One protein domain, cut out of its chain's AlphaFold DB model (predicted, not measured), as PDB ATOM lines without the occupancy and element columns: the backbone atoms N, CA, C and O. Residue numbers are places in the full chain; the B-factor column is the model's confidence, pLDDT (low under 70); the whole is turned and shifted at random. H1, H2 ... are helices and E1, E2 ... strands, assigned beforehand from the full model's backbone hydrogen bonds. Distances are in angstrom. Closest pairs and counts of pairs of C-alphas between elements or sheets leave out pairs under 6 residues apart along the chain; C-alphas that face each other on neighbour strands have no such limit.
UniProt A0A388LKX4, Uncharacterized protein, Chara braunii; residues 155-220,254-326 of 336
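Overview. This is residues 155 to 220 and 254 to 326 of the 336 residues of an uncharacterized protein of Chara braunii (UniProt A0A388LKX4). A small three-stranded sheet, E1, E4 and E5, makes the middle, and the long helix H1 runs past it to a separate two-stranded sheet, E2 and E3, at one end of the domain. H3 packs on the first turns of H1, H4 leads off from the end of E5, and at the other end of the domain residues 277 to 282 stick out in a loop. The printed part has 139 residues with four named helices and five named strands, in the order E1 H1 E2 H2 E3 E4 H3 E5 H4; the class is mixed, helices and strands, with 69 residues, under half, in named elements. The larger sheet runs E1 E4 E5 and is mixed, while E2 and E3 are antiparallel. The whole is compact, with a radius of gyration of the C-alphas of 15.8 A, yet elongated, spanning 52 by 33 by 26 A.

Along the chain. E1 is residues 160 to 164, 12.8 A long, from C-alpha 160 at (153.064, 154.826, 176.554). E4 is residues 265 to 269, 13.0 A, and E5 residues 310 to 314, 13.6 A. H1, residues 170 to 190, measures 30.3 A and begins at (150.223, 144.479, 156.119). E2 is residues 197 to 200, 10.6 A; H2 residues 201 to 204, 5.1 A; E3 residues 256 to 259, 10.1 A. H3 is residues 287 to 297, 15.2 A, and H4 residues 315 to 324, 14.4 A, ending at (169.947, 140.204, 170.695).

Arrangement. E4 is the inner strand, parallel to E1 at 17 degrees, with N 163 and O 267 2.8 A apart. E4 and E5 are antiparallel at 162 degrees, with N 268 and O 311 2.7 A apart. H1 is on this sheet but only grazes it, with residues 173 to 184; H4 also only grazes it, with residues 315 to 318. H1 touches H3 with residues 170 to 174 alone, at a steep tilt of 51 degrees, the same way; the closest C-alphas, of Ala 170 and Met 287, are 4.9 A apart. H1 and H4 are close but not clearly touching, the C-alphas of Gln 185 and Leu 322 being the closest at 7.8 A, and about perpendicular at 87 degrees. H1 and H2 only just touch, with 3 pairs of C-alphas within 8 A, the closest those of Ala 183 and Leu 204 at 4.9 A. E2 and E3 are antiparallel at 155 degrees, with N 259 and O 197 2.8 A apart. In H1, H3 and H4 every O i to N i+4 pair is within hydrogen-bond range; H2 is too short for such a pair.

Size, cuts and confidence. The two C-alphas farthest apart, of Gly 194 and Met 280, are 53.9 A apart. Residues 221 to 253 are not printed, and C-alphas 220 and 254 are 14.2 A apart across the cut. The links from E4 to H3 and from H3 to E5 are long. Mean pLDDT of the printed part is 76.5; 34 residues are under 70, among them 210 to 220 and 272 to 286.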
ATOM      1  N   VAL A 155     151.470 158.208 168.200       65.06
ATOM      2  CA  VAL A 155     151.129 158.991 169.380       65.06
ATOM      3  C   VAL A 155     152.153 158.694 170.467       65.06
ATOM      4  O   VAL A 155     152.397 157.543 170.819       65.06
ATOM      5  N   PHE A 156     152.785 159.744 170.968       66.19
ATOM      6  CA  PHE A 156     153.775 159.664 172.029       66.19
ATOM      7  C   PHE A 156     153.156 160.242 173.303       66.19
ATOM      8  O   PHE A 156     153.091 161.460 173.453       66.19
ATOM      9  N   GLU A 157     152.677 159.381 174.201       66.50
ATOM     10  CA  GLU A 157     152.205 159.783 175.533       66.50
ATOM     11  C   GLU A 157     153.338 159.659 176.567       66.50
ATOM     12  O   GLU A 157     154.390 159.082 176.274       66.50
ATOM     13  N   GLU A 158     153.137 160.214 177.772       65.62
ATOM     14  CA  GLU A 158     154.174 160.267 178.818       65.62
ATOM     15  C   GLU A 158     154.684 158.869 179.209       65.62
ATOM     16  O   GLU A 158     155.892 158.654 179.247       65.62
ATOM     17  N   ASP A 159     153.784 157.900 179.402       78.50
ATOM     18  CA  ASP A 159     154.148 156.543 179.841       78.50
ATOM     19  C   ASP A 159     154.019 155.464 178.755       78.50
ATOM     20  O   ASP A 159     154.513 154.344 178.940       78.50
ATOM     21  N   THR A 160     153.389 155.786 177.619       84.38
ATOM     22  CA  THR A 160     153.064 154.826 176.554       84.38
ATOM     23  C   THR A 160     153.303 155.421 175.173       84.38
ATOM     24  O   THR A 160     152.819 156.506 174.861       84.38
ATOM     25  N   TRP A 161     154.008 154.703 174.297       88.31
ATOM     26  CA  TRP A 161     154.093 155.089 172.882       88.31
ATOM     27  C   TRP A 161     153.232 154.176 172.024       88.31
ATOM     28  O   TRP A 161     153.346 152.952 172.097       88.31
ATOM     29  N   VAL A 162     152.405 154.777 171.178       85.62
ATOM     30  CA  VAL A 162     151.383 154.103 170.383       85.62
ATOM     31  C   VAL A 162     151.669 154.291 168.896       85.62
ATOM     32  O   VAL A 162     151.814 155.412 168.412       85.62
ATOM     33  N   LEU A 163     151.689 153.194 168.146       87.31
ATOM     34  CA  LEU A 163     151.764 153.200 166.688       87.31
ATOM     35  C   LEU A 163     150.440 152.714 166.087       87.31
ATOM     36  O   LEU A 163     150.083 151.541 166.231       87.31
ATOM     37  N   ASP A 164     149.717 153.598 165.393       83.81
ATOM     38  CA  ASP A 164     148.446 153.268 164.741       83.81
ATOM     39  C   ASP A 164     148.630 152.782 163.297       83.81
ATOM     40  O   ASP A 164     149.063 153.521 162.411       83.81
ATOM     41  N   LEU A 165     148.245 151.527 163.062       84.50
ATOM     42  CA  LEU A 165     148.394 150.796 161.805       84.50
ATOM     43  C   LEU A 165     147.039 150.419 161.172       84.50
ATOM     44  O   LEU A 165     147.009 149.761 160.132       84.50
ATOM     45  N   ARG A 166     145.900 150.822 161.760       79.12
ATOM     46  CA  ARG A 166     144.544 150.340 161.395       79.12
ATOM     47  C   ARG A 166     144.154 150.538 159.931       79.12
ATOM     48  O   ARG A 166     143.405 149.733 159.380       79.12
ATOM     49  N   SER A 167     144.649 151.600 159.309       75.50
ATOM     50  CA  SER A 167     144.283 151.997 157.942       75.50
ATOM     51  C   SER A 167     145.285 151.524 156.886       75.50
ATOM     52  O   SER A 167     145.235 151.971 155.740       75.50
ATOM     53  N   MET A 168     146.216 150.643 157.257       80.00
ATOM     54  CA  MET A 168     147.331 150.230 156.411       80.00
ATOM     55  C   MET A 168     147.178 148.787 155.932       80.00
ATOM     56  O   MET A 168     146.547 147.946 156.570       80.00
ATOM     57  N   SER A 169     147.782 148.479 154.784       81.88
ATOM     58  CA  SER A 169     148.007 147.090 154.381       81.88
ATOM     59  C   SER A 169     149.155 146.489 155.197       81.88
ATOM     60  O   SER A 169     150.001 147.222 155.704       81.88
ATOM     61  N   ALA A 170     149.215 145.158 155.301       81.12
ATOM     62  CA  ALA A 170     150.223 144.479 156.119       81.12
ATOM     63  C   ALA A 170     151.661 144.885 155.751       81.12
ATOM     64  O   ALA A 170     152.423 145.255 156.632       81.12
ATOM     65  N   GLY A 171     152.009 144.922 154.459       85.69
ATOM     66  CA  GLY A 171     153.349 145.335 154.028       85.69
ATOM     67  C   GLY A 171     153.712 146.767 154.412       85.69
ATOM     68  O   GLY A 171     154.828 147.017 154.846       85.69
ATOM     69  N   ILE A 172     152.762 147.702 154.319       87.62
ATOM     70  CA  ILE A 172     152.973 149.089 154.760       87.62
ATOM     71  C   ILE A 172     153.132 149.146 156.283       87.62
ATOM     72  O   ILE A 172     154.044 149.805 156.777       87.62
ATOM     73  N   ALA A 173     152.280 148.425 157.013       87.31
ATOM     74  CA  ALA A 173     152.318 148.355 158.467       87.31
ATOM     75  C   ALA A 173     153.650 147.784 158.982       87.31
ATOM     76  O   ALA A 173     154.225 148.338 159.914       87.31
ATOM     77  N   ILE A 174     154.173 146.729 158.346       87.50
ATOM     78  CA  ILE A 174     155.474 146.123 158.671       87.50
ATOM     79  C   ILE A 174     156.611 147.120 158.438       87.50
ATOM     80  O   ILE A 174     157.425 147.329 159.337       87.50
ATOM     81  N   THR A 175     156.640 147.784 157.279       89.56
ATOM     82  CA  THR A 175     157.672 148.787 156.979       89.56
ATOM     83  C   THR A 175     157.626 149.953 157.971       89.56
ATOM     84  O   THR A 175     158.664 150.381 158.468       89.56
ATOM     85  N   ILE A 176     156.436 150.456 158.311       88.12
ATOM     86  CA  ILE A 176     156.273 151.556 159.276       88.12
ATOM     87  C   ILE A 176     156.672 151.128 160.690       88.12
ATOM     88  O   ILE A 176     157.396 151.855 161.370       88.12
ATOM     89  N   TRP A 177     156.257 149.938 161.123       89.19
ATOM     90  CA  TRP A 177     156.660 149.369 162.406       89.19
ATOM     91  C   TRP A 177     158.179 149.224 162.515       89.19
ATOM     92  O   TRP A 177     158.766 149.591 163.534       89.19
ATOM     93  N   TRP A 178     158.837 148.774 161.449       87.50
ATOM     94  CA  TRP A 178     160.292 148.702 161.404       87.50
ATOM     95  C   TRP A 178     160.964 150.064 161.571       87.50
ATOM     96  O   TRP A 178     161.899 150.207 162.361       87.50
ATOM     97  N   LEU A 179     160.482 151.080 160.856       87.31
ATOM     98  CA  LEU A 179     161.001 152.441 160.981       87.31
ATOM     99  C   LEU A 179     160.820 152.980 162.397       87.31
ATOM    100  O   LEU A 179     161.731 153.601 162.941       87.31
ATOM    101  N   TRP A 180     159.678 152.691 163.020       87.75
ATOM    102  CA  TRP A 180     159.410 153.070 164.401       87.75
ATOM    103  C   TRP A 180     160.387 152.414 165.385       87.75
ATOM    104  O   TRP A 180     160.938 153.092 166.250       87.75
ATOM    105  N   LEU A 181     160.699 151.126 165.209       87.75
ATOM    106  CA  LEU A 181     161.718 150.448 166.016       87.75
ATOM    107  C   LEU A 181     163.112 151.062 165.845       87.75
ATOM    108  O   LEU A 181     163.833 151.209 166.833       87.75
ATOM    109  N   ARG A 182     163.489 151.462 164.625       86.31
ATOM    110  CA  ARG A 182     164.764 152.157 164.375       86.31
ATOM    111  C   ARG A 182     164.808 153.525 165.054       86.31
ATOM    112  O   ARG A 182     165.831 153.875 165.643       86.31
ATOM    113  N   ALA A 183     163.703 154.266 165.028       85.94
ATOM    114  CA  ALA A 183     163.576 155.523 165.758       85.94
ATOM    115  C   ALA A 183     163.731 155.303 167.274       85.94
ATOM    116  O   ALA A 183     164.527 155.992 167.911       85.94
ATOM    117  N   ILE A 184     163.068 154.284 167.837       87.00
ATOM    118  CA  ILE A 184     163.226 153.887 169.248       87.00
ATOM    119  C   ILE A 184     164.692 153.555 169.561       87.00
ATOM    120  O   ILE A 184     165.234 154.046 170.548       87.00
ATOM    121  N   GLN A 185     165.368 152.757 168.727       86.62
ATOM    122  CA  GLN A 185     166.784 152.426 168.926       86.62
ATOM    123  C   GLN A 185     167.675 153.674 168.947       86.62
ATOM    124  O   GLN A 185     168.552 153.773 169.808       86.62
ATOM    125  N   LYS A 186     167.448 154.623 168.028       87.19
ATOM    126  CA  LYS A 186     168.187 155.891 167.982       87.19
ATOM    127  C   LYS A 186     167.967 156.707 169.256       87.19
ATOM    128  O   LYS A 186     168.943 157.096 169.897       87.19
ATOM    129  N   ILE A 187     166.710 156.874 169.678       87.06
ATOM    130  CA  ILE A 187     166.366 157.575 170.923       87.06
ATOM    131  C   ILE A 187     167.064 156.915 172.120       87.06
ATOM    132  O   ILE A 187     167.696 157.602 172.917       87.06
ATOM    133  N   LEU A 188     167.023 155.584 172.225       87.31
ATOM    134  CA  LEU A 188     167.664 154.839 173.314       87.31
ATOM    135  C   LEU A 188     169.194 154.979 173.332       87.31
ATOM    136  O   LEU A 188     169.788 154.989 174.409       87.31
ATOM    137  N   ALA A 189     169.840 155.062 172.165       86.31
ATOM    138  CA  ALA A 189     171.291 155.225 172.062       86.31
ATOM    139  C   ALA A 189     171.751 156.624 172.512       86.31
ATOM    140  O   ALA A 189     172.793 156.774 173.163       86.31
ATOM    141  N   GLU A 190     170.955 157.638 172.181       87.69
ATOM    142  CA  GLU A 190     171.212 159.042 172.500       87.69
ATOM    143  C   GLU A 190     170.695 159.437 173.893       87.69
ATOM    144  O   GLU A 190     171.106 160.467 174.435       87.69
ATOM    145  N   TRP A 191     169.850 158.604 174.512       85.75
ATOM    146  CA  TRP A 191     169.279 158.874 175.826       85.75
ATOM    147  C   TRP A 191     170.363 159.028 176.900       85.75
ATOM    148  O   TRP A 191     171.324 158.253 177.015       85.75
ATOM    149  N   ARG A 192     170.188 160.051 177.735       81.19
ATOM    150  CA  ARG A 192     171.013 160.342 178.909       81.19
ATOM    151  C   ARG A 192     170.069 160.648 180.062       81.19
ATOM    152  O   ARG A 192     169.089 161.358 179.878       81.19
ATOM    153  N   THR A 193     170.350 160.098 181.237       74.88
ATOM    154  CA  THR A 193     169.529 160.320 182.432       74.88
ATOM    155  C   THR A 193     169.548 161.798 182.823       74.88
ATOM    156  O   THR A 193     170.626 162.344 183.061       74.88
ATOM    157  N   GLY A 194     168.367 162.414 182.919       62.81
ATOM    158  CA  GLY A 194     168.177 163.804 183.342       62.81
ATOM    159  C   GLY A 194     167.918 164.779 182.185       62.81
ATOM    160  O   GLY A 194     168.745 164.915 181.281       62.81
ATOM    161  N   GLY A 195     166.791 165.496 182.272       70.25
ATOM    162  CA  GLY A 195     166.395 166.585 181.369       70.25
ATOM    163  C   GLY A 195     165.477 166.168 180.214       70.25
ATOM    164  O   GLY A 195     165.484 165.018 179.784       70.25
ATOM    165  N   GLU A 196     164.702 167.132 179.709       80.75
ATOM    166  CA  GLU A 196     163.931 167.000 178.470       80.75
ATOM    167  C   GLU A 196     164.883 166.911 177.269       80.75
ATOM    168  O   GLU A 196     165.892 167.620 177.183       80.75
ATOM    169  N   ARG A 197     164.573 166.015 176.335       83.94
ATOM    170  CA  ARG A 197     165.335 165.813 175.103       83.94
ATOM    171  C   ARG A 197     164.430 165.989 173.903       83.94
ATOM    172  O   ARG A 197     163.243 165.695 173.981       83.94
ATOM    173  N   GLN A 198     165.005 166.451 172.800       85.75
ATOM    174  CA  GLN A 198     164.263 166.721 171.580       85.75
ATOM    175  C   GLN A 198     164.943 166.111 170.360       85.75
ATOM    176  O   GLN A 198     166.171 166.114 170.271       85.75
ATOM    177  N   TRP A 199     164.133 165.621 169.427       85.50
ATOM    178  CA  TRP A 199     164.567 165.042 168.159       85.50
ATOM    179  C   TRP A 199     163.768 165.645 167.017       85.50
ATOM    180  O   TRP A 199     162.549 165.793 167.119       85.50
ATOM    181  N   GLU A 200     164.438 165.958 165.911       83.25
ATOM    182  CA  GLU A 200     163.735 166.270 164.673       83.25
ATOM    183  C   GLU A 200     163.122 164.979 164.114       83.25
ATOM    184  O   GLU A 200     163.753 163.922 164.090       83.25
ATOM    185  N   VAL A 201     161.877 165.040 163.649       78.75
ATOM    186  CA  VAL A 201     161.208 163.873 163.055       78.75
ATOM    187  C   VAL A 201     161.966 163.370 161.818       78.75
ATOM    188  O   VAL A 201     162.064 162.162 161.608       78.75
ATOM    189  N   SER A 202     162.564 164.272 161.036       80.31
ATOM    190  CA  SER A 202     163.417 163.936 159.886       80.31
ATOM    191  C   SER A 202     164.671 163.150 160.296       80.31
ATOM    192  O   SER A 202     165.100 162.260 159.567       80.31
ATOM    193  N   ASP A 203     165.213 163.396 161.491       83.38
ATOM    194  CA  ASP A 203     166.355 162.655 162.027       83.38
ATOM    195  C   ASP A 203     165.971 161.237 162.461       83.38
ATOM    196  O   ASP A 203     166.804 160.326 162.414       83.38
ATOM    197  N   LEU A 204     164.735 161.046 162.926       82.19
ATOM    198  CA  LEU A 204     164.205 159.734 163.300       82.19
ATOM    199  C   LEU A 204     163.795 158.915 162.068       82.19
ATOM    200  O   LEU A 204     163.931 157.691 162.073       82.19
ATOM    201  N   PHE A 205     163.353 159.585 161.001       84.56
ATOM    202  CA  PHE A 205     162.836 158.967 159.781       84.56
ATOM    203  C   PHE A 205     163.471 159.557 158.506       84.56
ATOM    204  O   PHE A 205     162.762 160.098 157.659       84.56
ATOM    205  N   PRO A 206     164.796 159.416 158.308       82.56
ATOM    206  CA  PRO A 206     165.534 160.135 157.259       82.56
ATOM    207  C   PRO A 206     165.175 159.726 155.826       82.56
ATOM    208  O   PRO A 206     165.473 160.451 154.882       82.56
ATOM    209  N   LEU A 207     164.570 158.550 155.650       83.06
ATOM    210  CA  LEU A 207     164.149 158.035 154.345       83.06
ATOM    211  C   LEU A 207     162.689 158.361 154.013       83.06
ATOM    212  O   LEU A 207     162.227 157.972 152.945       83.06
ATOM    213  N   LEU A 208     161.956 159.014 154.919       82.75
ATOM    214  CA  LEU A 208     160.580 159.432 154.675       82.75
ATOM    215  C   LEU A 208     160.521 160.903 154.247       82.75
ATOM    216  O   LEU A 208     161.413 161.685 154.587       82.75
ATOM    217  N   PRO A 209     159.458 161.316 153.536       76.62
ATOM    218  CA  PRO A 209     159.294 162.706 153.143       76.62
ATOM    219  C   PRO A 209     159.169 163.620 154.379       76.62
ATOM    220  O   PRO A 209     158.467 163.272 155.332       76.62
ATOM    221  N   PRO A 210     159.787 164.815 154.378       65.25
ATOM    222  CA  PRO A 210     159.808 165.709 155.543       65.25
ATOM    223  C   PRO A 210     158.429 166.292 155.886       65.25
ATOM    224  O   PRO A 210     158.204 166.764 156.995       65.25
ATOM    225  N   ASN A 211     157.498 166.263 154.933       57.34
ATOM    226  CA  ASN A 211     156.113 166.705 155.077       57.34
ATOM    227  C   ASN A 211     155.182 165.620 155.643       57.34
ATOM    228  O   ASN A 211     153.976 165.848 155.747       57.34
ATOM    229  N   VAL A 212     155.709 164.442 155.995       61.16
ATOM    230  CA  VAL A 212     154.939 163.427 156.712       61.16
ATOM    231  C   VAL A 212     154.663 163.922 158.126       61.16
ATOM    232  O   VAL A 212     155.538 163.937 158.991       61.16
ATOM    233  N   VAL A 213     153.416 164.320 158.363       54.25
ATOM    234  CA  VAL A 213     152.944 164.683 159.697       54.25
ATOM    235  C   VAL A 213     152.674 163.402 160.473       54.25
ATOM    236  O   VAL A 213     151.662 162.730 160.270       54.25
ATOM    237  N   TRP A 214     153.574 163.075 161.392       60.72
ATOM    238  CA  TRP A 214     153.252 162.165 162.480       60.72
ATOM    239  C   TRP A 214     152.425 162.962 163.483       60.72
ATOM    240  O   TRP A 214     152.917 163.926 164.063       60.72
ATOM    241  N   ASN A 215     151.152 162.615 163.651       54.31
ATOM    242  CA  ASN A 215     150.366 163.191 164.736       54.31
ATOM    243  C   ASN A 215     150.893 162.597 166.043       54.31
ATOM    244  O   ASN A 215     150.605 161.442 166.347       54.31
ATOM    245  N   THR A 216     151.700 163.372 166.764       51.22
ATOM    246  CA  THR A 216     152.391 162.943 167.984       51.22
ATOM    247  C   THR A 216     151.466 162.871 169.193       51.22
ATOM    248  O   THR A 216     151.927 162.518 170.272       51.22
ATOM    249  N   GLY A 217     150.172 163.187 169.043       43.22
ATOM    250  CA  GLY A 217     149.169 163.158 170.112       43.22
ATOM    251  C   GLY A 217     149.402 164.159 171.248       43.22
ATOM    252  O   GLY A 217     148.509 164.359 172.066       43.22
ATOM    253  N   MET A 218     150.545 164.850 171.271       38.69
ATOM    254  CA  MET A 218     150.772 165.974 172.166       38.69
ATOM    255  C   MET A 218     149.843 167.117 171.763       38.69
ATOM    256  O   MET A 218     150.021 167.751 170.720       38.69
ATOM    257  N   GLN A 219     148.840 167.393 172.597       34.22
ATOM    258  CA  GLN A 219     148.171 168.685 172.559       34.22
ATOM    259  C   GLN A 219     149.259 169.756 172.737       34.22
ATOM    260  O   GLN A 219     149.928 169.796 173.765       34.22
ATOM    261  N   HIS A 220     149.441 170.571 171.692       29.75
ATOM    262  CA  HIS A 220     150.520 171.538 171.446       29.75
ATOM    263  C   HIS A 220     151.827 170.968 170.860       29.75
ATOM    264  O   HIS A 220     152.792 170.738 171.590       29.75
ATOM    265  N   LYS A 254     160.032 172.678 160.987       66.31
ATOM    266  CA  LYS A 254     160.624 171.416 161.449       66.31
ATOM    267  C   LYS A 254     159.753 170.829 162.558       66.31
ATOM    268  O   LYS A 254     159.511 171.490 163.566       66.31
ATOM    269  N   VAL A 255     159.285 169.596 162.376       72.94
ATOM    270  CA  VAL A 255     158.535 168.881 163.414       72.94
ATOM    271  C   VAL A 255     159.534 168.281 164.393       72.94
ATOM    272  O   VAL A 255     160.417 167.517 164.000       72.94
ATOM    273  N   VAL A 256     159.394 168.640 165.665       76.44
ATOM    274  CA  VAL A 256     160.259 168.177 166.749       76.44
ATOM    275  C   VAL A 256     159.410 167.416 167.759       76.44
ATOM    276  O   VAL A 256     158.349 167.892 168.159       76.44
ATOM    277  N   VAL A 257     159.883 166.244 168.175       77.69
ATOM    278  CA  VAL A 257     159.321 165.492 169.303       77.69
ATOM    279  C   VAL A 257     160.170 165.728 170.538       77.69
ATOM    280  O   VAL A 257     161.399 165.750 170.441       77.69
ATOM    281  N   ARG A 258     159.526 165.918 171.691       80.44
ATOM    282  CA  ARG A 258     160.204 166.100 172.976       80.44
ATOM    283  C   ARG A 258     159.807 165.005 173.946       80.44
ATOM    284  O   ARG A 258     158.654 164.597 173.970       80.44
ATOM    285  N   PHE A 259     160.761 164.539 174.740       80.81
ATOM    286  CA  PHE A 259     160.540 163.509 175.745       80.81
ATOM    287  C   PHE A 259     161.220 163.906 177.053       80.81
ATOM    288  O   PHE A 259     162.415 164.208 177.078       80.81
ATOM    289  N   SER A 260     160.456 163.880 178.142       80.31
ATOM    290  CA  SER A 260     160.941 164.059 179.516       80.31
ATOM    291  C   SER A 260     161.373 162.732 180.152       80.31
ATOM    292  O   SER A 260     162.231 162.712 181.037       80.31
ATOM    293  N   CYS A 261     160.814 161.616 179.680       82.25
ATOM    294  CA  CYS A 261     161.117 160.261 180.123       82.25
ATOM    295  C   CYS A 261     160.973 159.245 178.975       82.25
ATOM    296  O   CYS A 261     160.485 159.570 177.891       82.25
ATOM    297  N   LEU A 262     161.468 158.024 179.202       86.75
ATOM    298  CA  LEU A 262     161.249 156.890 178.303       86.75
ATOM    299  C   LEU A 262     159.942 156.184 178.684       86.75
ATOM    300  O   LEU A 262     159.674 156.063 179.880       86.75
ATOM    301  N   PRO A 263     159.191 155.646 177.710       88.88
ATOM    302  CA  PRO A 263     157.927 154.983 177.980       88.88
ATOM    303  C   PRO A 263     158.158 153.687 178.752       88.88
ATOM    304  O   PRO A 263     159.185 153.013 178.609       88.88
ATOM    305  N   THR A 264     157.159 153.285 179.522       90.31
ATOM    306  CA  THR A 264     157.149 151.958 180.140       90.31
ATOM    307  C   THR A 264     156.620 150.905 179.165       90.31
ATOM    308  O   THR A 264     157.119 149.771 179.139       90.31
ATOM    309  N   GLU A 265     155.688 151.301 178.295       92.69
ATOM    310  CA  GLU A 265     154.978 150.425 177.370       92.69
ATOM    311  C   GLU A 265     154.977 150.957 175.928       92.69
ATOM    312  O   GLU A 265     154.948 152.157 175.660       92.69
ATOM    313  N   LEU A 266     155.027 150.024 174.980       93.19
ATOM    314  CA  LEU A 266     154.901 150.266 173.549       93.19
ATOM    315  C   LEU A 266     153.658 149.529 173.046       93.19
ATOM    316  O   LEU A 266     153.522 148.330 173.292       93.19
ATOM    317  N   VAL A 267     152.784 150.219 172.314       91.06
ATOM    318  CA  VAL A 267     151.490 149.704 171.844       91.06
ATOM    319  C   VAL A 267     151.387 149.821 170.326       91.06
ATOM    320  O   VAL A 267     151.692 150.851 169.734       91.06
ATOM    321  N   LEU A 268     150.926 148.753 169.681       90.31
ATOM    322  CA  LEU A 268     150.586 148.690 168.265       90.31
ATOM    323  C   LEU A 268     149.071 148.570 168.138       90.31
ATOM    324  O   LEU A 268     148.480 147.596 168.610       90.31
ATOM    325  N   VAL A 269     148.445 149.523 167.454       87.69
ATOM    326  CA  VAL A 269     147.007 149.487 167.173       87.69
ATOM    327  C   VAL A 269     146.814 148.965 165.757       87.69
ATOM    328  O   VAL A 269     147.038 149.665 164.777       87.69
ATOM    329  N   THR A 270     146.390 147.710 165.635       83.38
ATOM    330  CA  THR A 270     146.151 147.048 164.336       83.38
ATOM    331  C   THR A 270     144.664 146.997 163.978       83.38
ATOM    332  O   THR A 270     144.297 146.737 162.833       83.38
ATOM    333  N   GLY A 271     143.790 147.311 164.940       74.44
ATOM    334  CA  GLY A 271     142.343 147.204 164.787       74.44
ATOM    335  C   GLY A 271     141.856 145.774 164.998       74.44
ATOM    336  O   GLY A 271     142.633 144.826 165.055       74.44
ATOM    337  N   ILE A 272     140.542 145.610 165.152       60.38
ATOM    338  CA  ILE A 272     139.947 144.349 165.634       60.38
ATOM    339  C   ILE A 272     140.154 143.189 164.634       60.38
ATOM    340  O   ILE A 272     140.184 142.024 165.033       60.38
ATOM    341  N   GLY A 273     140.379 143.506 163.352       52.72
ATOM    342  CA  GLY A 273     140.336 142.548 162.246       52.72
ATOM    343  C   GLY A 273     138.891 142.141 161.940       52.72
ATOM    344  O   GLY A 273     138.039 142.130 162.830       52.72
ATOM    345  N   ARG A 274     138.572 141.830 160.676       46.50
ATOM    346  CA  ARG A 274     137.263 141.229 160.367       46.50
ATOM    347  C   ARG A 274     137.329 139.775 160.823       46.50
ATOM    348  O   ARG A 274     138.113 139.005 160.280       46.50
ATOM    349  N   GLY A 275     136.553 139.416 161.845       37.75
ATOM    350  CA  GLY A 275     136.421 138.024 162.267       37.75
ATOM    351  C   GLY A 275     135.918 137.151 161.113       37.75
ATOM    352  O   GLY A 275     135.277 137.648 160.189       37.75
ATOM    353  N   ARG A 276     136.176 135.841 161.188       40.06
ATOM    354  CA  ARG A 276     135.788 134.803 160.207       40.06
ATOM    355  C   ARG A 276     134.281 134.722 159.840       40.06
ATOM    356  O   ARG A 276     133.908 133.783 159.155       40.06
ATOM    357  N   GLY A 277     133.422 135.638 160.300       37.28
ATOM    358  CA  GLY A 277     131.960 135.566 160.166       37.28
ATOM    359  C   GLY A 277     131.281 136.594 159.247       37.28
ATOM    360  O   GLY A 277     130.157 136.336 158.840       37.28
ATOM    361  N   ASP A 278     131.930 137.706 158.878       33.84
ATOM    362  CA  ASP A 278     131.289 138.769 158.075       33.84
ATOM    363  C   ASP A 278     131.835 138.790 156.635       33.84
ATOM    364  O   ASP A 278     132.652 139.629 156.238       33.84
ATOM    365  N   GLU A 279     131.399 137.810 155.842       43.47
ATOM    366  CA  GLU A 279     131.662 137.706 154.405       43.47
ATOM    367  C   GLU A 279     130.728 138.619 153.596       43.47
ATOM    368  O   GLU A 279     129.760 138.135 153.034       43.47
ATOM    369  N   MET A 280     131.013 139.920 153.484       35.75
ATOM    370  CA  MET A 280     130.573 140.750 152.340       35.75
ATOM    371  C   MET A 280     131.422 142.031 152.239       35.75
ATOM    372  O   MET A 280     130.921 143.132 152.405       35.75
ATOM    373  N   ASP A 281     132.735 141.904 152.014       33.72
ATOM    374  CA  ASP A 281     133.458 142.860 151.157       33.72
ATOM    375  C   ASP A 281     134.891 142.386 150.896       33.72
ATOM    376  O   ASP A 281     135.667 142.133 151.825       33.72
ATOM    377  N   GLY A 282     135.274 142.285 149.627       36.88
ATOM    378  CA  GLY A 282     136.603 141.849 149.218       36.88
ATOM    379  C   GLY A 282     137.711 142.795 149.702       36.88
ATOM    380  O   GLY A 282     137.845 143.917 149.226       36.88
ATOM    381  N   GLY A 283     138.584 142.307 150.592       39.78
ATOM    382  CA  GLY A 283     139.993 142.728 150.587       39.78
ATOM    383  C   GLY A 283     140.562 143.513 151.775       39.78
ATOM    384  O   GLY A 283     141.569 144.187 151.566       39.78
ATOM    385  N   ILE A 284     139.995 143.458 152.992       41.09
ATOM    386  CA  ILE A 284     140.617 144.104 154.187       41.09
ATOM    387  C   ILE A 284     140.761 143.167 155.418       41.09
ATOM    388  O   ILE A 284     141.400 143.512 156.402       41.09
ATOM    389  N   GLY A 285     140.269 141.926 155.372       45.66
ATOM    390  CA  GLY A 285     140.113 141.099 156.585       45.66
ATOM    391  C   GLY A 285     141.362 140.511 157.271       45.66
ATOM    392  O   GLY A 285     141.212 140.016 158.377       45.66
ATOM    393  N   GLY A 286     142.565 140.555 156.685       60.69
ATOM    394  CA  GLY A 286     143.712 139.753 157.164       60.69
ATOM    395  C   GLY A 286     144.945 140.518 157.659       60.69
ATOM    396  O   GLY A 286     145.954 139.882 157.944       60.69
ATOM    397  N   MET A 287     144.925 141.858 157.739       76.44
ATOM    398  CA  MET A 287     146.137 142.630 158.082       76.44
ATOM    399  C   MET A 287     146.723 142.216 159.433       76.44
ATOM    400  O   MET A 287     147.916 141.947 159.512       76.44
ATOM    401  N   ARG A 288     145.880 142.101 160.463       78.25
ATOM    402  CA  ARG A 288     146.304 141.720 161.812       78.25
ATOM    403  C   ARG A 288     146.947 140.337 161.860       78.25
ATOM    404  O   ARG A 288     147.961 140.183 162.523       78.25
ATOM    405  N   GLU A 289     146.370 139.352 161.176       78.62
ATOM    406  CA  GLU A 289     146.882 137.975 161.159       78.62
ATOM    407  C   GLU A 289     148.240 137.905 160.454       78.62
ATOM    408  O   GLU A 289     149.180 137.310 160.979       78.62
ATOM    409  N   VAL A 290     148.368 138.573 159.300       78.44
ATOM    410  CA  VAL A 290     149.639 138.663 158.567       78.44
ATOM    411  C   VAL A 290     150.685 139.392 159.407       78.44
ATOM    412  O   VAL A 290     151.793 138.899 159.578       78.44
ATOM    413  N   PHE A 291     150.322 140.532 159.994       83.88
ATOM    414  CA  PHE A 291     151.219 141.314 160.839       83.88
ATOM    415  C   PHE A 291     151.649 140.535 162.089       83.88
ATOM    416  O   PHE A 291     152.828 140.511 162.416       83.88
ATOM    417  N   GLN A 292     150.725 139.834 162.751       84.62
ATOM    418  CA  GLN A 292     151.029 138.982 163.900       84.62
ATOM    419  C   GLN A 292     151.981 137.841 163.526       84.62
ATOM    420  O   GLN A 292     152.954 137.611 164.238       84.62
ATOM    421  N   THR A 293     151.731 137.170 162.400       83.69
ATOM    422  CA  THR A 293     152.613 136.110 161.887       83.69
ATOM    423  C   THR A 293     154.027 136.648 161.673       83.69
ATOM    424  O   THR A 293     155.001 135.996 162.042       83.69
ATOM    425  N   GLU A 294     154.154 137.871 161.154       83.69
ATOM    426  CA  GLU A 294     155.452 138.517 160.969       83.69
ATOM    427  C   GLU A 294     156.133 138.890 162.288       83.69
ATOM    428  O   GLU A 294     157.334 138.659 162.436       83.69
ATOM    429  N   LEU A 295     155.388 139.395 163.276       87.56
ATOM    430  CA  LEU A 295     155.920 139.636 164.622       87.56
ATOM    431  C   LEU A 295     156.450 138.341 165.252       87.56
ATOM    432  O   LEU A 295     157.533 138.336 165.839       87.56
ATOM    433  N   GLU A 296     155.712 137.241 165.115       87.75
ATOM    434  CA  GLU A 296     156.112 135.923 165.609       87.75
ATOM    435  C   GLU A 296     157.350 135.398 164.868       87.75
ATOM    436  O   GLU A 296     158.297 134.942 165.515       87.75
ATOM    437  N   ARG A 297     157.401 135.549 163.536       84.31
ATOM    438  CA  ARG A 297     158.536 135.145 162.689       84.31
ATOM    439  C   ARG A 297     159.848 135.790 163.127       84.31
ATOM    440  O   ARG A 297     160.880 135.124 163.134       84.31
ATOM    441  N   VAL A 298     159.819 137.069 163.501       85.88
ATOM    442  CA  VAL A 298     161.013 137.806 163.959       85.88
ATOM    443  C   VAL A 298     161.240 137.717 165.475       85.88
ATOM    444  O   VAL A 298     162.124 138.382 166.020       85.88
ATOM    445  N   GLY A 299     160.449 136.906 166.188       88.25
ATOM    446  CA  GLY A 299     160.566 136.724 167.637       88.25
ATOM    447  C   GLY A 299     160.269 137.993 168.442       88.25
ATOM    448  O   GLY A 299     160.792 138.163 169.545       88.25
ATOM    449  N   SER A 300     159.459 138.892 167.883       91.25
ATOM    450  CA  SER A 300     159.081 140.166 168.486       91.25
ATOM    451  C   SER A 300     158.419 139.963 169.857       91.25
ATOM    452  O   SER A 300     157.669 139.000 170.043       91.25
ATOM    453  N   PRO A 301     158.648 140.844 170.851       93.25
ATOM    454  CA  PRO A 301     158.049 140.721 172.181       93.25
ATOM    455  C   PRO A 301     156.612 141.257 172.268       93.25
ATOM    456  O   PRO A 301     155.998 141.110 173.321       93.25
ATOM    457  N   PHE A 302     156.071 141.862 171.206       93.12
ATOM    458  CA  PHE A 302     154.690 142.350 171.180       93.12
ATOM    459  C   PHE A 302     153.697 141.188 171.299       93.12
ATOM    460  O   PHE A 302     153.863 140.139 170.669       93.12
ATOM    461  N   ARG A 303     152.685 141.343 172.154       90.56
ATOM    462  CA  ARG A 303     151.651 140.331 172.419       90.56
ATOM    463  C   ARG A 303     150.273 140.957 172.317       90.56
ATOM    464  O   ARG A 303     150.098 142.110 172.689       90.56
ATOM    465  N   VAL A 304     149.304 140.183 171.836       86.38
ATOM    466  CA  VAL A 304     147.893 140.590 171.804       86.38
ATOM    467  C   VAL A 304     147.418 140.911 173.222       86.38
ATOM    468  O   VAL A 304     147.622 140.109 174.133       86.38
ATOM    469  N   THR A 305     146.790 142.074 173.397       84.88
ATOM    470  CA  THR A 305     146.233 142.499 174.689       84.88
ATOM    471  C   THR A 305     144.788 142.007 174.854       84.88
ATOM    472  O   THR A 305     144.219 141.342 173.982       84.88
ATOM    473  N   THR A 306     144.158 142.328 175.988       78.75
ATOM    474  CA  THR A 306     142.716 142.102 176.195       78.75
ATOM    475  C   THR A 306     141.856 142.906 175.221       78.75
ATOM    476  O   THR A 306     140.743 142.488 174.891       78.75
ATOM    477  N   ASN A 307     142.369 144.034 174.722       76.00
ATOM    478  CA  ASN A 307     141.731 144.787 173.661       76.00
ATOM    479  C   ASN A 307     142.012 144.100 172.322       76.00
ATOM    480  O   ASN A 307     143.142 144.032 171.839       76.00
ATOM    481  N   ARG A 308     140.948 143.600 171.684       64.69
ATOM    482  CA  ARG A 308     141.043 142.831 170.438       64.69
ATOM    483  C   ARG A 308     141.664 143.617 169.277       64.69
ATOM    484  O   ARG A 308     141.842 143.004 168.240       64.69
ATOM    485  N   GLY A 309     141.984 144.906 169.391       79.25
ATOM    486  CA  GLY A 309     142.674 145.674 168.348       79.25
ATOM    487  C   GLY A 309     144.143 146.004 168.610       79.25
ATOM    488  O   GLY A 309     144.756 146.671 167.775       79.25
ATOM    489  N   GLU A 310     144.694 145.570 169.742       86.75
ATOM    490  CA  GLU A 310     145.976 146.058 170.246       86.75
ATOM    491  C   GLU A 310     146.964 144.928 170.521       86.75
ATOM    492  O   GLU A 310     146.610 143.795 170.870       86.75
ATOM    493  N   MET A 311     148.237 145.262 170.353       91.31
ATOM    494  CA  MET A 311     149.357 144.452 170.804       91.31
ATOM    495  C   MET A 311     150.306 145.344 171.591       91.31
ATOM    496  O   MET A 311     150.573 146.456 171.150       91.31
ATOM    497  N   SER A 312     150.846 144.876 172.710       93.75
ATOM    498  CA  SER A 312     151.774 145.677 173.507       93.75
ATOM    499  C   SER A 312     153.007 144.900 173.949       93.75
ATOM    500  O   SER A 312     153.050 143.665 173.908       93.75
ATOM    501  N   ALA A 313     154.051 145.641 174.308       95.31
ATOM    502  CA  ALA A 313     155.259 145.124 174.926       95.31
ATOM    503  C   ALA A 313     155.864 146.170 175.864       95.31
ATOM    504  O   ALA A 313     155.900 147.357 175.549       95.31
ATOM    505  N   SER A 314     156.445 145.718 176.978       95.69
ATOM    506  CA  SER A 314     157.279 146.599 177.805       95.69
ATOM    507  C   SER A 314     158.500 147.086 177.019       95.69
ATOM    508  O   SER A 314     159.136 146.295 176.301       95.69
ATOM    509  N   LEU A 315     158.898 148.345 177.222       92.38
ATOM    510  CA  LEU A 315     160.117 148.890 176.619       92.38
ATOM    511  C   LEU A 315     161.338 148.015 176.948       92.38
ATOM    512  O   LEU A 315     162.157 147.735 176.077       92.38
ATOM    513  N   GLY A 316     161.438 147.503 178.180       92.50
ATOM    514  CA  GLY A 316     162.529 146.617 178.601       92.50
ATOM    515  C   GLY A 316     162.618 145.309 177.800       92.50
ATOM    516  O   GLY A 316     163.721 144.864 177.464       92.50
ATOM    517  N   ALA A 317     161.478 144.700 177.455       93.31
ATOM    518  CA  ALA A 317     161.442 143.513 176.600       93.31
ATOM    519  C   ALA A 317     161.874 143.845 175.166       93.31
ATOM    520  O   ALA A 317     162.683 143.112 174.592       93.31
ATOM    521  N   VAL A 318     161.404 144.974 174.627       92.38
ATOM    522  CA  VAL A 318     161.794 145.467 173.299       92.38
ATOM    523  C   VAL A 318     163.286 145.779 173.248       92.38
ATOM    524  O   VAL A 318     163.966 145.264 172.371       92.38
ATOM    525  N   VAL A 319     163.849 146.486 174.228       90.44
ATOM    526  CA  VAL A 319     165.296 146.759 174.307       90.44
ATOM    527  C   VAL A 319     166.106 145.461 174.353       90.44
ATOM    528  O   VAL A 319     167.115 145.329 173.657       90.44
ATOM    529  N   LYS A 320     165.684 144.483 175.166       91.25
ATOM    530  CA  LYS A 320     166.368 143.186 175.265       91.25
ATOM    531  C   LYS A 320     166.335 142.431 173.934       91.25
ATOM    532  O   LYS A 320     167.348 141.843 173.563       91.25
ATOM    533  N   TRP A 321     165.199 142.443 173.241       91.50
ATOM    534  CA  TRP A 321     165.048 141.828 171.922       91.50
ATOM    535  C   TRP A 321     165.899 142.550 170.868       91.50
ATOM    536  O   TRP A 321     166.713 141.904 170.209       91.50
ATOM    537  N   LEU A 322     165.832 143.884 170.815       86.75
ATOM    538  CA  LEU A 322     166.599 144.723 169.890       86.75
ATOM    539  C   LEU A 322     168.114 144.506 169.991       86.75
ATOM    540  O   LEU A 322     168.795 144.507 168.975       86.75
ATOM    541  N   ARG A 323     168.644 144.271 171.199       84.88
ATOM    542  CA  ARG A 323     170.078 143.994 171.414       84.88
ATOM    543  C   ARG A 323     170.527 142.593 170.995       84.88
ATOM    544  O   ARG A 323     171.721 142.386 170.818       84.88
ATOM    545  N   ARG A 324     169.616 141.618 170.951       82.94
ATOM    546  CA  ARG A 324     169.947 140.204 170.695       82.94
ATOM    547  C   ARG A 324     169.714 139.798 169.250       82.94
ATOM    548  O   ARG A 324     170.474 138.999 168.716       82.94
ATOM    549  N   SER A 325     168.599 140.246 168.688       71.38
ATOM    550  CA  SER A 325     168.047 139.697 167.445       71.38
ATOM    551  C   SER A 325     167.164 140.697 166.702       71.38
ATOM    552  O   SER A 325     166.477 140.313 165.762       71.38
ATOM    553  N   GLY A 326     167.107 141.951 167.157       61.59
ATOM    554  CA  GLY A 326     166.329 142.963 166.458       61.59
ATOM    555  C   GLY A 326     167.060 143.527 165.244       61.59
ATOM    556  O   GLY A 326     168.201 143.144 164.990       61.59
TER     557      GLY A 326